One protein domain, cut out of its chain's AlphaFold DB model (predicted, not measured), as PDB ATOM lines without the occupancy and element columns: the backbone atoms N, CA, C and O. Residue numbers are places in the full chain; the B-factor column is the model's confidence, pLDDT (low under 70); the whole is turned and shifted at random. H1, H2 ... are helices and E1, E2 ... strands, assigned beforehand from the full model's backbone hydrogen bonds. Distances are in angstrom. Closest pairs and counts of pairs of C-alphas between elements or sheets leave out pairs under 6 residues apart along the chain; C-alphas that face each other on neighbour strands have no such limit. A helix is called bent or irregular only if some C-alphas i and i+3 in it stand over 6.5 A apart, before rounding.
ATOM      1  N   ASN A 537      59.816   7.585 -28.678       61.06
ATOM      2  CA  ASN A 537      59.902   6.402 -29.545       61.06
ATOM      3  C   ASN A 537      60.444   5.187 -28.773       61.06
ATOM      4  O   ASN A 537      61.476   4.606 -29.107       61.06
ATOM      5  N   GLU A 538      59.766   4.813 -27.693       72.38
ATOM      6  CA  GLU A 538      60.071   3.592 -26.965       72.38
ATOM      7  C   GLU A 538      59.641   2.394 -27.815       72.38
ATOM      8  O   GLU A 538      58.482   2.280 -28.217       72.38
ATOM      9  N   ARG A 539      60.585   1.485 -28.082       72.31
ATOM     10  CA  ARG A 539      60.372   0.272 -28.892       72.31
ATOM     11  C   ARG A 539      59.107  -0.494 -28.484       72.31
ATOM     12  O   ARG A 539      58.359  -0.936 -29.346       72.31
ATOM     13  N   ASN A 540      58.835  -0.586 -27.182       75.44
ATOM     14  CA  ASN A 540      57.655  -1.270 -26.646       75.44
ATOM     15  C   ASN A 540      56.334  -0.593 -27.044       75.44
ATOM     16  O   ASN A 540      55.344  -1.280 -27.280       75.44
ATOM     17  N   SER A 541      56.305   0.736 -27.145       78.31
ATOM     18  CA  SER A 541      55.114   1.485 -27.560       78.31
ATOM     19  C   SER A 541      54.823   1.297 -29.049       78.31
ATOM     20  O   SER A 541      53.664   1.154 -29.431       78.31
ATOM     21  N   LEU A 542      55.864   1.228 -29.885       78.94
ATOM     22  CA  LEU A 542      55.727   0.923 -31.314       78.94
ATOM     23  C   LEU A 542      55.254  -0.518 -31.544       78.94
ATOM     24  O   LEU A 542      54.387  -0.737 -32.386       78.94
ATOM     25  N   ILE A 543      55.764  -1.480 -30.766       80.94
ATOM     26  CA  ILE A 543      55.303  -2.876 -30.818       80.94
ATOM     27  C   ILE A 543      53.824  -2.970 -30.433       80.94
ATOM     28  O   ILE A 543      53.055  -3.553 -31.186       80.94
ATOM     29  N   LYS A 544      53.399  -2.323 -29.339       82.06
ATOM     30  CA  LYS A 544      51.981  -2.286 -28.939       82.06
ATOM     31  C   LYS A 544      51.076  -1.647 -29.991       82.06
ATOM     32  O   LYS A 544      49.949  -2.086 -30.193       82.06
ATOM     33  N   ALA A 545      51.549  -0.598 -30.662       84.62
ATOM     34  CA  ALA A 545      50.801   0.010 -31.757       84.62
ATOM     35  C   ALA A 545      50.674  -0.951 -32.952       84.62
ATOM     36  O   ALA A 545      49.598  -1.058 -33.534       84.62
ATOM     37  N   ALA A 546      51.747  -1.671 -33.291       85.62
ATOM     38  CA  ALA A 546      51.721  -2.690 -34.335       85.62
ATOM     39  C   ALA A 546      50.817  -3.880 -33.964       85.62
ATOM     40  O   ALA A 546      50.058  -4.326 -34.817       85.62
ATOM     41  N   GLU A 547      50.827  -4.333 -32.704       86.00
ATOM     42  CA  GLU A 547      49.882  -5.325 -32.163       86.00
ATOM     43  C   GLU A 547      48.439  -4.860 -32.374       86.00
ATOM     44  O   GLU A 547      47.658  -5.566 -33.003       86.00
ATOM     45  N   GLY A 548      48.115  -3.625 -31.977       88.56
ATOM     46  CA  GLY A 548      46.777  -3.068 -32.179       88.56
ATOM     47  C   GLY A 548      46.365  -2.970 -33.654       88.56
ATOM     48  O   GLY A 548      45.207  -3.213 -33.984       88.56
ATOM     49  N   ILE A 549      47.292  -2.649 -34.564       88.81
ATOM     50  CA  ILE A 549      47.025  -2.675 -36.014       88.81
ATOM     51  C   ILE A 549      46.764  -4.110 -36.486       88.81
ATOM     52  O   ILE A 549      45.819  -4.338 -37.241       88.81
ATOM     53  N   GLY A 550      47.575  -5.068 -36.034       87.94
ATOM     54  CA  GLY A 550      47.414  -6.486 -36.343       87.94
ATOM     55  C   GLY A 550      46.065  -7.027 -35.878       87.94
ATOM     56  O   GLY A 550      45.371  -7.654 -36.673       87.94
ATOM     57  N   ASP A 551      45.654  -6.707 -34.652       86.94
ATOM     58  CA  ASP A 551      44.358  -7.102 -34.091       86.94
ATOM     59  C   ASP A 551      43.193  -6.541 -34.917       86.94
ATOM     60  O   ASP A 551      42.256  -7.269 -35.237       86.94
ATOM     61  N   ILE A 552      43.271  -5.273 -35.343       89.12
ATOM     62  CA  ILE A 552      42.252  -4.656 -36.210       89.12
ATOM     63  C   ILE A 552      42.187  -5.345 -37.575       89.12
ATOM     64  O   ILE A 552      41.096  -5.538 -38.115       89.12
ATOM     65  N   LEU A 553      43.338  -5.675 -38.168       89.56
ATOM     66  CA  LEU A 553      43.372  -6.389 -39.442       89.56
ATOM     67  C   LEU A 553      42.767  -7.785 -39.278       89.56
ATOM     68  O   LEU A 553      41.921  -8.165 -40.076       89.56
ATOM     69  N   ILE A 554      43.126  -8.523 -38.233       87.31
ATOM     70  CA  ILE A 554      42.592  -9.868 -37.987       87.31
ATOM     71  C   ILE A 554      41.073  -9.828 -37.762       87.31
ATOM     72  O   ILE A 554      40.356 -10.601 -38.390       87.31
ATOM     73  N   ASP A 555      40.573  -8.896 -36.948       87.44
ATOM     74  CA  ASP A 555      39.137  -8.736 -36.665       87.44
ATOM     75  C   ASP A 555      38.305  -8.454 -37.929       87.44
ATOM     76  O   ASP A 555      37.169  -8.904 -38.063       87.44
ATOM     77  N   LYS A 556      38.890  -7.740 -38.898       88.12
ATOM     78  CA  LYS A 556      38.222  -7.364 -40.154       88.12
ATOM     79  C   LYS A 556      38.436  -8.342 -41.304       88.12
ATOM     80  O   LYS A 556      37.938  -8.087 -42.404       88.12
ATOM     81  N   ALA A 557      39.202  -9.405 -41.094       91.19
ATOM     82  CA  ALA A 557      39.516 -10.356 -42.143       91.19
ATOM     83  C   ALA A 557      38.315 -11.252 -42.469       91.19
ATOM     84  O   ALA A 557      37.626 -11.754 -41.583       91.19
ATOM     85  N   MET A 558      38.111 -11.514 -43.756       91.06
ATOM     86  CA  MET A 558      37.382 -12.693 -44.206       91.06
ATOM     87  C   MET A 558      38.380 -13.838 -44.305       91.06
ATOM     88  O   MET A 558      39.305 -13.770 -45.112       91.06
ATOM     89  N   ILE A 559      38.182 -14.874 -43.496       89.88
ATOM     90  CA  ILE A 559      38.975 -16.102 -43.534       89.88
ATOM     91  C   ILE A 559      38.072 -17.205 -44.067       89.88
ATOM     92  O   ILE A 559      37.005 -17.455 -43.508       89.88
ATOM     93  N   ASP A 560      38.505 -17.853 -45.142       88.06
ATOM     94  CA  ASP A 560      37.867 -19.062 -45.638       88.06
ATOM     95  C   ASP A 560      38.706 -20.279 -45.262       88.06
ATOM     96  O   ASP A 560      39.738 -20.563 -45.873       88.06
ATOM     97  N   GLU A 561      38.244 -21.007 -44.248       87.38
ATOM     98  CA  GLU A 561      38.916 -22.207 -43.751       87.38
ATOM     99  C   GLU A 561      38.962 -23.324 -44.801       87.38
ATOM    100  O   GLU A 561      39.877 -24.141 -44.780       87.38
ATOM    101  N   LYS A 562      38.005 -23.360 -45.742       85.88
ATOM    102  CA  LYS A 562      37.943 -24.414 -46.761       85.88
ATOM    103  C   LYS A 562      39.055 -24.273 -47.795       85.88
ATOM    104  O   LYS A 562      39.612 -25.276 -48.234       85.88
ATOM    105  N   THR A 563      39.333 -23.044 -48.220       85.38
ATOM    106  CA  THR A 563      40.368 -22.748 -49.223       85.38
ATOM    107  C   THR A 563      41.691 -22.320 -48.593       85.38
ATOM    108  O   THR A 563      42.664 -22.132 -49.315       85.38
ATOM    109  N   GLU A 564      41.744 -22.189 -47.262       87.69
ATOM    110  CA  GLU A 564      42.888 -21.663 -46.508       87.69
ATOM    111  C   GLU A 564      43.294 -20.250 -46.965       87.69
ATOM    112  O   GLU A 564      44.470 -19.891 -46.962       87.69
ATOM    113  N   THR A 565      42.325 -19.425 -47.374       89.62
ATOM    114  CA  THR A 565      42.590 -18.073 -47.889       89.62
ATOM    115  C   THR A 565      42.053 -16.981 -46.966       89.62
ATOM    116  O   THR A 565      41.152 -17.193 -46.153       89.62
ATOM    117  N   ILE A 566      42.622 -15.780 -47.096       91.44
ATOM    118  CA  ILE A 566      42.270 -14.596 -46.306       91.44
ATOM    119  C   ILE A 566      42.155 -13.366 -47.208       91.44
ATOM    120  O   ILE A 566      42.926 -13.210 -48.155       91.44
ATOM    121  N   SER A 567      41.187 -12.495 -46.931       92.94
ATOM    122  CA  SER A 567      40.986 -11.251 -47.677       92.94
ATOM    123  C   SER A 567      40.316 -10.173 -46.823       92.94
ATOM    124  O   SER A 567      39.806 -10.450 -45.738       92.94
ATOM    125  N   TRP A 568      40.304  -8.934 -47.313       92.56
ATOM    126  CA  TRP A 568      39.702  -7.779 -46.644       92.56
ATOM    127  C   TRP A 568      38.890  -6.934 -47.616       92.56
ATOM    128  O   TRP A 568      39.144  -6.922 -48.823       92.56
ATOM    129  N   LEU A 569      37.931  -6.188 -47.069       89.94
ATOM    130  CA  LEU A 569      37.275  -5.105 -47.793       89.94
ATOM    131  C   LEU A 569      38.203  -3.892 -47.866       89.94
ATOM    132  O   LEU A 569      38.740  -3.447 -46.851       89.94
ATOM    133  N   ASP A 570      38.332  -3.340 -49.064       86.81
ATOM    134  CA  ASP A 570      39.038  -2.101 -49.353       86.81
ATOM    135  C   ASP A 570      38.047  -0.977 -49.664       86.81
ATOM    136  O   ASP A 570      36.989  -1.209 -50.257       86.81
ATOM    137  N   LEU A 571      38.412   0.247 -49.283       84.88
ATOM    138  CA  LEU A 571      37.669   1.459 -49.610       84.88
ATOM    139  C   LEU A 571      38.460   2.249 -50.653       84.88
ATOM    140  O   LEU A 571      39.448   2.912 -50.334       84.88
ATOM    141  N   GLN A 572      38.012   2.205 -51.903       79.06
ATOM    142  CA  GLN A 572      38.710   2.841 -53.014       79.06
ATOM    143  C   GLN A 572      38.162   4.224 -53.303       79.06
ATOM    144  O   GLN A 572      36.953   4.452 -53.321       79.06
ATOM    145  N   ASN A 573      39.077   5.153 -53.569       74.00
ATOM    146  CA  ASN A 573      38.719   6.463 -54.078       74.00
ATOM    147  C   ASN A 573      38.588   6.401 -55.602       74.00
ATOM    148  O   ASN A 573      39.582   6.461 -56.326       74.00
ATOM    149  N   THR A 574      37.352   6.316 -56.074       68.69
ATOM    150  CA  THR A 574      36.981   6.530 -57.472       68.69
ATOM    151  C   THR A 574      36.353   7.911 -57.560       68.69
ATOM    152  O   THR A 574      35.133   8.041 -57.563       68.69
ATOM    153  N   PHE A 575      37.191   8.956 -57.498       65.19
ATOM    154  CA  PHE A 575      36.740  10.348 -57.407       65.19
ATOM    155  C   PHE A 575      35.568  10.620 -58.370       65.19
ATOM    156  O   PHE A 575      35.702  10.329 -59.558       65.19
ATOM    157  N   PRO A 576      34.448  11.194 -57.887       66.56
ATOM    158  CA  PRO A 576      34.252  11.813 -56.569       66.56
ATOM    159  C   PRO A 576      33.660  10.888 -55.482       66.56
ATOM    160  O   PRO A 576      33.236  11.377 -54.424       66.56
ATOM    161  N   THR A 577      33.570   9.577 -55.711       74.56
ATOM    162  CA  THR A 577      32.930   8.628 -54.787       74.56
ATOM    163  C   THR A 577      33.909   7.681 -54.109       74.56
ATOM    164  O   THR A 577      35.048   7.480 -54.533       74.56
ATOM    165  N   TRP A 578      33.467   7.151 -52.973       84.56
ATOM    166  CA  TRP A 578      34.097   5.994 -52.361       84.56
ATOM    167  C   TRP A 578      33.369   4.753 -52.840       84.56
ATOM    168  O   TRP A 578      32.141   4.739 -52.896       84.56
ATOM    169  N   THR A 579      34.124   3.711 -53.143       86.12
ATOM    170  CA  THR A 579      33.582   2.409 -53.521       86.12
ATOM    171  C   THR A 579      34.204   1.331 -52.655       86.12
ATOM    172  O   THR A 579      35.304   1.499 -52.125       86.12
ATOM    173  N   ILE A 580      33.482   0.231 -52.474       88.12
ATOM    174  CA  ILE A 580      33.948  -0.912 -51.692       88.12
ATOM    175  C   ILE A 580      34.195  -2.076 -52.644       88.12
ATOM    176  O   ILE A 580      33.344  -2.394 -53.474       88.12
ATOM    177  N   LYS A 581      35.357  -2.715 -52.509       87.06
ATOM    178  CA  LYS A 581      35.704  -3.956 -53.213       87.06
ATOM    179  C   LYS A 581      36.528  -4.865 -52.306       87.06
ATOM    180  O   LYS A 581      37.040  -4.412 -51.285       87.06
ATOM    181  N   ALA A 582      36.690  -6.132 -52.670       88.56
ATOM    182  CA  ALA A 582      37.720  -6.954 -52.042       88.56
ATOM    183  C   ALA A 582      39.125  -6.450 -52.432       88.56
ATOM    184  O   ALA A 582      39.327  -5.972 -53.554       88.56
ATOM    185  N   GLN A 583      40.092  -6.551 -51.515       88.75
ATOM    186  CA  GLN A 583      41.483  -6.178 -51.782       88.75
ATOM    187  C   GLN A 583      42.050  -6.948 -52.979       88.75
ATOM    188  O   GLN A 583      41.858  -8.157 -53.119       88.75
ATOM    189  N   ASP A 584      42.766  -6.231 -53.844       85.69
ATOM    190  CA  ASP A 584      43.487  -6.827 -54.965       85.69
ATOM    191  C   ASP A 584      44.865  -7.354 -54.529       85.69
ATOM    192  O   ASP A 584      45.248  -7.285 -53.363       85.69
ATOM    193  N   ILE A 585      45.616  -7.930 -55.463       86.75
ATOM    194  CA  ILE A 585      46.948  -8.488 -55.196       86.75
ATOM    195  C   ILE A 585      48.062  -7.431 -55.231       86.75
ATOM    196  O   ILE A 585      49.235  -7.788 -55.197       86.75
ATOM    197  N   TYR A 586      47.746  -6.142 -55.376       86.81
ATOM    198  CA  TYR A 586      48.773  -5.121 -55.560       86.81
ATOM    199  C   TYR A 586      49.321  -4.605 -54.228       86.81
ATOM    200  O   TYR A 586      48.686  -4.664 -53.178       86.81
ATOM    201  N   LEU A 587      50.532  -4.048 -54.270       87.12
ATOM    202  CA  LEU A 587      51.229  -3.560 -53.080       87.12
ATOM    203  C   LEU A 587      50.560  -2.334 -52.433       87.12
ATOM    204  O   LEU A 587      50.568  -2.217 -51.213       87.12
ATOM    205  N   TYR A 588      50.017  -1.412 -53.234       80.69
ATOM    206  CA  TYR A 588      49.608  -0.083 -52.753       80.69
ATOM    207  C   TYR A 588      48.356  -0.101 -51.859       80.69
ATOM    208  O   TYR A 588      48.293   0.645 -50.888       80.69
ATOM    209  N   GLY A 589      47.370  -0.940 -52.181       78.19
ATOM    210  CA  GLY A 589      46.107  -1.046 -51.434       78.19
ATOM    211  C   GLY A 589      45.613  -2.480 -51.248       78.19
ATOM    212  O   GLY A 589      44.474  -2.688 -50.839       78.19
ATOM    213  N   GLY A 590      46.446  -3.466 -51.575       87.38
ATOM    214  CA  GLY A 590      46.045  -4.861 -51.674       87.38
ATOM    215  C   GLY A 590      46.730  -5.791 -50.674       87.38
ATOM    216  O   GLY A 590      47.472  -5.384 -49.774       87.38
ATOM    217  N   LEU A 591      46.488  -7.084 -50.872       91.06
ATOM    218  CA  LEU A 591      46.884  -8.181 -49.990       91.06
ATOM    219  C   LEU A 591      48.401  -8.265 -49.776       91.06
ATOM    220  O   LEU A 591      48.848  -8.643 -48.693       91.06
ATOM    221  N   THR A 592      49.213  -7.875 -50.765       91.12
ATOM    222  CA  THR A 592      50.680  -7.880 -50.639       91.12
ATOM    223  C   THR A 592      51.168  -6.918 -49.555       91.12
ATOM    224  O   THR A 592      52.119  -7.243 -48.847       91.12
ATOM    225  N   GLY A 593      50.506  -5.771 -49.372       90.88
ATOM    226  CA  GLY A 593      50.831  -4.836 -48.291       90.88
ATOM    227  C   GLY A 593      50.600  -5.459 -46.911       90.88
ATOM    228  O   GLY A 593      51.491  -5.431 -46.059       90.88
ATOM    229  N   ASN A 594      49.447  -6.111 -46.724       91.00
ATOM    230  CA  ASN A 594      49.126  -6.826 -45.483       91.00
ATOM    231  C   ASN A 594      50.110  -7.976 -45.230       91.00
ATOM    232  O   ASN A 594      50.578  -8.154 -44.106       91.00
ATOM    233  N   ALA A 595      50.467  -8.733 -46.271       90.19
ATOM    234  CA  ALA A 595      51.420  -9.833 -46.165       90.19
ATOM    235  C   ALA A 595      52.800  -9.354 -45.686       90.19
ATOM    236  O   ALA A 595      53.386  -9.973 -44.799       90.19
ATOM    237  N   ILE A 596      53.299  -8.229 -46.214       89.50
ATOM    238  CA  ILE A 596      54.566  -7.627 -45.770       89.50
ATOM    239  C   ILE A 596      54.471  -7.173 -44.311       89.50
ATOM    240  O   ILE A 596      55.390  -7.438 -43.536       89.50
ATOM    241  N   PHE A 597      53.367  -6.525 -43.920       90.56
ATOM    242  CA  PHE A 597      53.144  -6.117 -42.533       90.56
ATOM    243  C   PHE A 597      53.224  -7.316 -41.578       90.56
ATOM    244  O   PHE A 597      54.030  -7.297 -40.648       90.56
ATOM    245  N   PHE A 598      52.455  -8.381 -41.835       87.50
ATOM    246  CA  PHE A 598      52.457  -9.569 -40.978       87.50
ATOM    247  C   PHE A 598      53.806 -10.291 -40.996       87.50
ATOM    248  O   PHE A 598      54.278 -10.706 -39.941       87.50
ATOM    249  N   PHE A 599      54.475 -10.386 -42.148       86.06
ATOM    250  CA  PHE A 599      55.813 -10.975 -42.236       86.06
ATOM    251  C   PHE A 599      56.828 -10.244 -41.340       86.06
ATOM    252  O   PHE A 599      57.553 -10.879 -40.568       86.06
ATOM    253  N   LEU A 600      56.853  -8.908 -41.392       83.12
ATOM    254  CA  LEU A 600      57.754  -8.097 -40.568       83.12
ATOM    255  C   LEU A 600      57.372  -8.143 -39.087       83.12
ATOM    256  O   LEU A 600      58.252  -8.213 -38.229       83.12
ATOM    257  N   PHE A 601      56.072  -8.143 -38.789       79.94
ATOM    258  CA  PHE A 601      55.559  -8.228 -37.427       79.94
ATOM    259  C   PHE A 601      55.973  -9.541 -36.747       79.94
ATOM    260  O   PHE A 601      56.452  -9.528 -35.615       79.94
ATOM    261  N   ILE A 602      55.880 -10.661 -37.468       73.12
ATOM    262  CA  ILE A 602      56.317 -11.984 -37.002       73.12
ATOM    263  C   ILE A 602      57.840 -12.032 -36.821       73.12
ATOM    264  O   ILE A 602      58.324 -12.503 -35.796       73.12
ATOM    265  N   SER A 603      58.601 -11.509 -37.785       67.00
ATOM    266  CA  SER A 603      60.073 -11.540 -37.745       67.00
ATOM    267  C   SER A 603      60.674 -10.680 -36.622       67.00
ATOM    268  O   SER A 603      61.823 -10.882 -36.239       67.00
ATOM    269  N   GLY A 604      59.918  -9.706 -36.099       62.72
ATOM    270  CA  GLY A 604      60.359  -8.787 -35.046       62.72
ATOM    271  C   GLY A 604      59.974  -9.181 -33.613       62.72
ATOM    272  O   GLY A 604      60.455  -8.530 -32.681       62.72
ATOM    273  N   ASN A 605      59.129 -10.206 -33.425       58.38
ATOM    274  CA  ASN A 605      58.553 -10.595 -32.131       58.38
ATOM    275  C   ASN A 605      58.584 -12.127 -31.935       58.38
ATOM    276  O   ASN A 605      57.791 -12.855 -32.522       58.38
ATOM    277  N   GLU A 606      59.431 -12.631 -31.027       50.62
ATOM    278  CA  GLU A 606      59.542 -14.070 -30.687       50.62
ATOM    279  C   GLU A 606      58.313 -14.659 -29.952       50.62
ATOM    280  O   GLU A 606      58.298 -15.834 -29.587       50.62
ATOM    281  N   ARG A 607      57.260 -13.872 -29.701       49.22
ATOM    282  CA  ARG A 607      56.063 -14.322 -28.976       49.22
ATOM    283  C   ARG A 607      54.784 -13.899 -29.682       49.22
ATOM    284  O   ARG A 607      54.202 -12.884 -29.325       49.22
ATOM    285  N   CYS A 608      54.277 -14.718 -30.599       46.69
ATOM    286  CA  CYS A 608      52.848 -14.683 -30.906       46.69
ATOM    287  C   CYS A 608      52.371 -16.034 -31.445       46.69
ATOM    288  O   CYS A 608      52.757 -16.426 -32.533       46.69
ATOM    289  N   LYS A 609      51.494 -16.749 -30.728       45.41
ATOM    290  CA  LYS A 609      50.960 -18.068 -31.143       45.41
ATOM    291  C   LYS A 609      50.165 -18.054 -32.467       45.41
ATOM    292  O   LYS A 609      49.840 -19.110 -32.989       45.41
ATOM    293  N   ILE A 610      49.856 -16.873 -33.007       45.19
ATOM    294  CA  ILE A 610      49.127 -16.669 -34.273       45.19
ATOM    295  C   ILE A 610      50.092 -16.575 -35.476       45.19
ATOM    296  O   ILE A 610      49.684 -16.796 -36.618       45.19
ATOM    297  N   SER A 611      51.389 -16.329 -35.237       45.97
ATOM    298  CA  SER A 611      52.403 -16.215 -36.293       45.97
ATOM    299  C   SER A 611      52.595 -17.514 -37.079       45.97
ATOM    300  O   SER A 611      52.763 -17.473 -38.295       45.97
ATOM    301  N   GLU A 612      52.484 -18.668 -36.420       45.50
ATOM    302  CA  GLU A 612      52.584 -19.979 -37.068       45.50
ATOM    303  C   GLU A 612      51.385 -20.296 -37.974       45.50
ATOM    304  O   GLU A 612      51.544 -21.042 -38.938       45.50
ATOM    305  N   TYR A 613      50.205 -19.726 -37.705       45.38
ATOM    306  CA  TYR A 613      48.996 -19.961 -38.503       45.38
ATOM    307  C   TYR A 613      49.001 -19.119 -39.785       45.38
ATOM    308  O   TYR A 613      48.809 -19.652 -40.874       45.38
ATOM    309  N   ILE A 614      49.315 -17.821 -39.691       47.91
ATOM    310  CA  ILE A 614      49.386 -16.936 -40.869       47.91
ATOM    311  C   ILE A 614      50.586 -17.303 -41.761       47.91
ATOM    312  O   ILE A 614      50.444 -17.360 -42.980       47.91
ATOM    313  N   ALA A 615      51.747 -17.638 -41.184       48.88
ATOM    314  CA  ALA A 615      52.918 -18.052 -41.965       48.88
ATOM    315  C   ALA A 615      52.745 -19.417 -42.663       48.88
ATOM    316  O   ALA A 615      53.345 -19.631 -43.714       48.88
ATOM    317  N   LYS A 616      51.924 -20.332 -42.119       44.19
ATOM    318  CA  LYS A 616      51.591 -21.609 -42.781       44.19
ATOM    319  C   LYS A 616      50.548 -21.470 -43.891       44.19
ATOM    320  O   LYS A 616      50.600 -22.252 -44.837       44.19
ATOM    321  N   ASN A 617      49.639 -20.499 -43.785       46.03
ATOM    322  CA  ASN A 617      48.437 -20.437 -44.623       46.03
ATOM    323  C   ASN A 617      48.475 -19.367 -45.729       46.03
ATOM    324  O   ASN A 617      47.591 -19.342 -46.576       46.03
ATOM    325  N   ILE A 618      49.507 -18.517 -45.815       45.59
ATOM    326  CA  ILE A 618      49.725 -17.696 -47.022       45.59
ATOM    327  C   ILE A 618      50.282 -18.601 -48.135       45.59
ATOM    328  O   ILE A 618      51.489 -18.670 -48.370       45.59
ATOM    329  N   LYS A 619      49.399 -19.305 -48.849       42.34
ATOM    330  CA  LYS A 619      49.721 -19.867 -50.165       42.34
ATOM    331  C   LYS A 619      49.436 -18.818 -51.234       42.34
ATOM    332  O   LYS A 619      48.296 -18.436 -51.475       42.34
ATOM    333  N   TYR A 620      50.498 -18.362 -51.892       43.81
ATOM    334  CA  TYR A 620      50.389 -17.631 -53.150       43.81
ATOM    335  C   TYR A 620      49.798 -18.564 -54.213       43.81
ATOM    336  O   TYR A 620      50.426 -19.564 -54.566       43.81
ATOM    337  N   HIS A 621      48.643 -18.211 -54.777       33.38
ATOM    338  CA  HIS A 621      48.268 -18.702 -56.098       33.38
ATOM    339  C   HIS A 621      49.226 -18.072 -57.117       33.38
ATOM    340  O   HIS A 621      49.086 -16.913 -57.500       33.38
ATOM    341  N   LYS A 622      50.258 -18.829 -57.500       30.12
ATOM    342  CA  LYS A 622      50.872 -18.693 -58.820       30.12
ATOM    343  C   LYS A 622      50.020 -19.531 -59.760       30.12
ATOM    344  O   LYS A 622      50.183 -20.741 -59.736       30.12
ATOM    345  N   ASP A 623      49.131 -18.887 -60.503       30.97
ATOM    346  CA  ASP A 623      48.688 -19.306 -61.838       30.97
ATOM    347  C   ASP A 623      48.142 -18.088 -62.591       30.97
ATOM    348  O   ASP A 623      47.263 -17.387 -62.033       30.97
TER     349      ASP A 623
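AT A GLANCE: This is residues 537 to 623 of the 623 residues of the protein "DUF4135 domain-containing protein" of Tissierella sp. P1 (UniProt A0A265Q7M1). Two strand hairpins, E1 with E2 and E3 with E4, are joined end to end as a bent ribbon, E2 running on into E3; three splayed helices, H1, H2 and H3, reach away from this ribbon, each with one end toward it. H2 is nearest the middle, with H1 near it and H3 folded back beside one part of it; residues 537 to 542, of which 539 to 542 belong to H1, stick out. The printed part has 87 residues, with three named helices and four named strands in the order H1, E1, E2, E3, E4, H2, H3; its two sheets, E1 - E2 and E3 - E4, are antiparallel, and the class is mixed, helices and strands. It is only just loose, close to compact, with a radius of gyration of the C-alphas of 14.5 A, and spans 41 by 34 by 21 A.

HOW THE PARTS SIT: Begin with E3, residues 569 to 574, and E4, residues 577 to 582, an antiparallel hairpin at 147 degrees; look for N 570 and O 581, 2.8 A apart and within hydrogen-bond range. Step back to E2, residues 565 to 567, which runs on into E3 across one residue at 41 degrees. E2 forms an antiparallel hairpin with E1, residues 558 to 560, where N 558 and O 567 are within hydrogen-bond range at 2.8 A. Now find H2, residues 591 to 603; the closest C-alphas of E2 and H2, those of Ser 567 and Leu 591, are at 7.0 A. H1, residues 539 to 555, is close to H2 but not clearly touching, the closest C-alphas being those of Ala 546 and Phe 601 at 7.4 A; they run opposite ways at a steep tilt of 43 degrees. H3, residues 611 to 617, only just touches H2, with 3 pairs of C-alphas within 8 A, the closest Ile 602 and Ser 611 at 5.8 A. H2 touches H3 with residues 598 to 602 alone; the two form a helical hairpin and run opposite ways at a tilt of 38 degrees, only just steep. H1 and H3 are apart. In H1, H2 and H3 every O i to N i+4 pair is within hydrogen-bond range.

IN THESE COORDINATES: Find C-alpha 539 at (60.372, 0.272, -28.892); from there H1 runs 24.3 A to C-alpha 555. E1 covers 6.5 A, E2 7.0 A, E3 15.1 A and E4 16.5 A. H2 starts at C-alpha 591, (46.884, -8.181, -49.990), and runs 18.3 A. H3, 10.1 A long, ends at C-alpha 617, (48.437, -20.437, -44.623).

THE WHOLE: Look to Pro 576 and Glu 606 for the two C-alphas farthest apart, 44.5 A. The printed part has no cut, and no link is long. Its mean pLDDT is 75.3; values under 70 stand at residue 537, residues 574 to 576 and residues 603 to 623, the last being the chain's last residue.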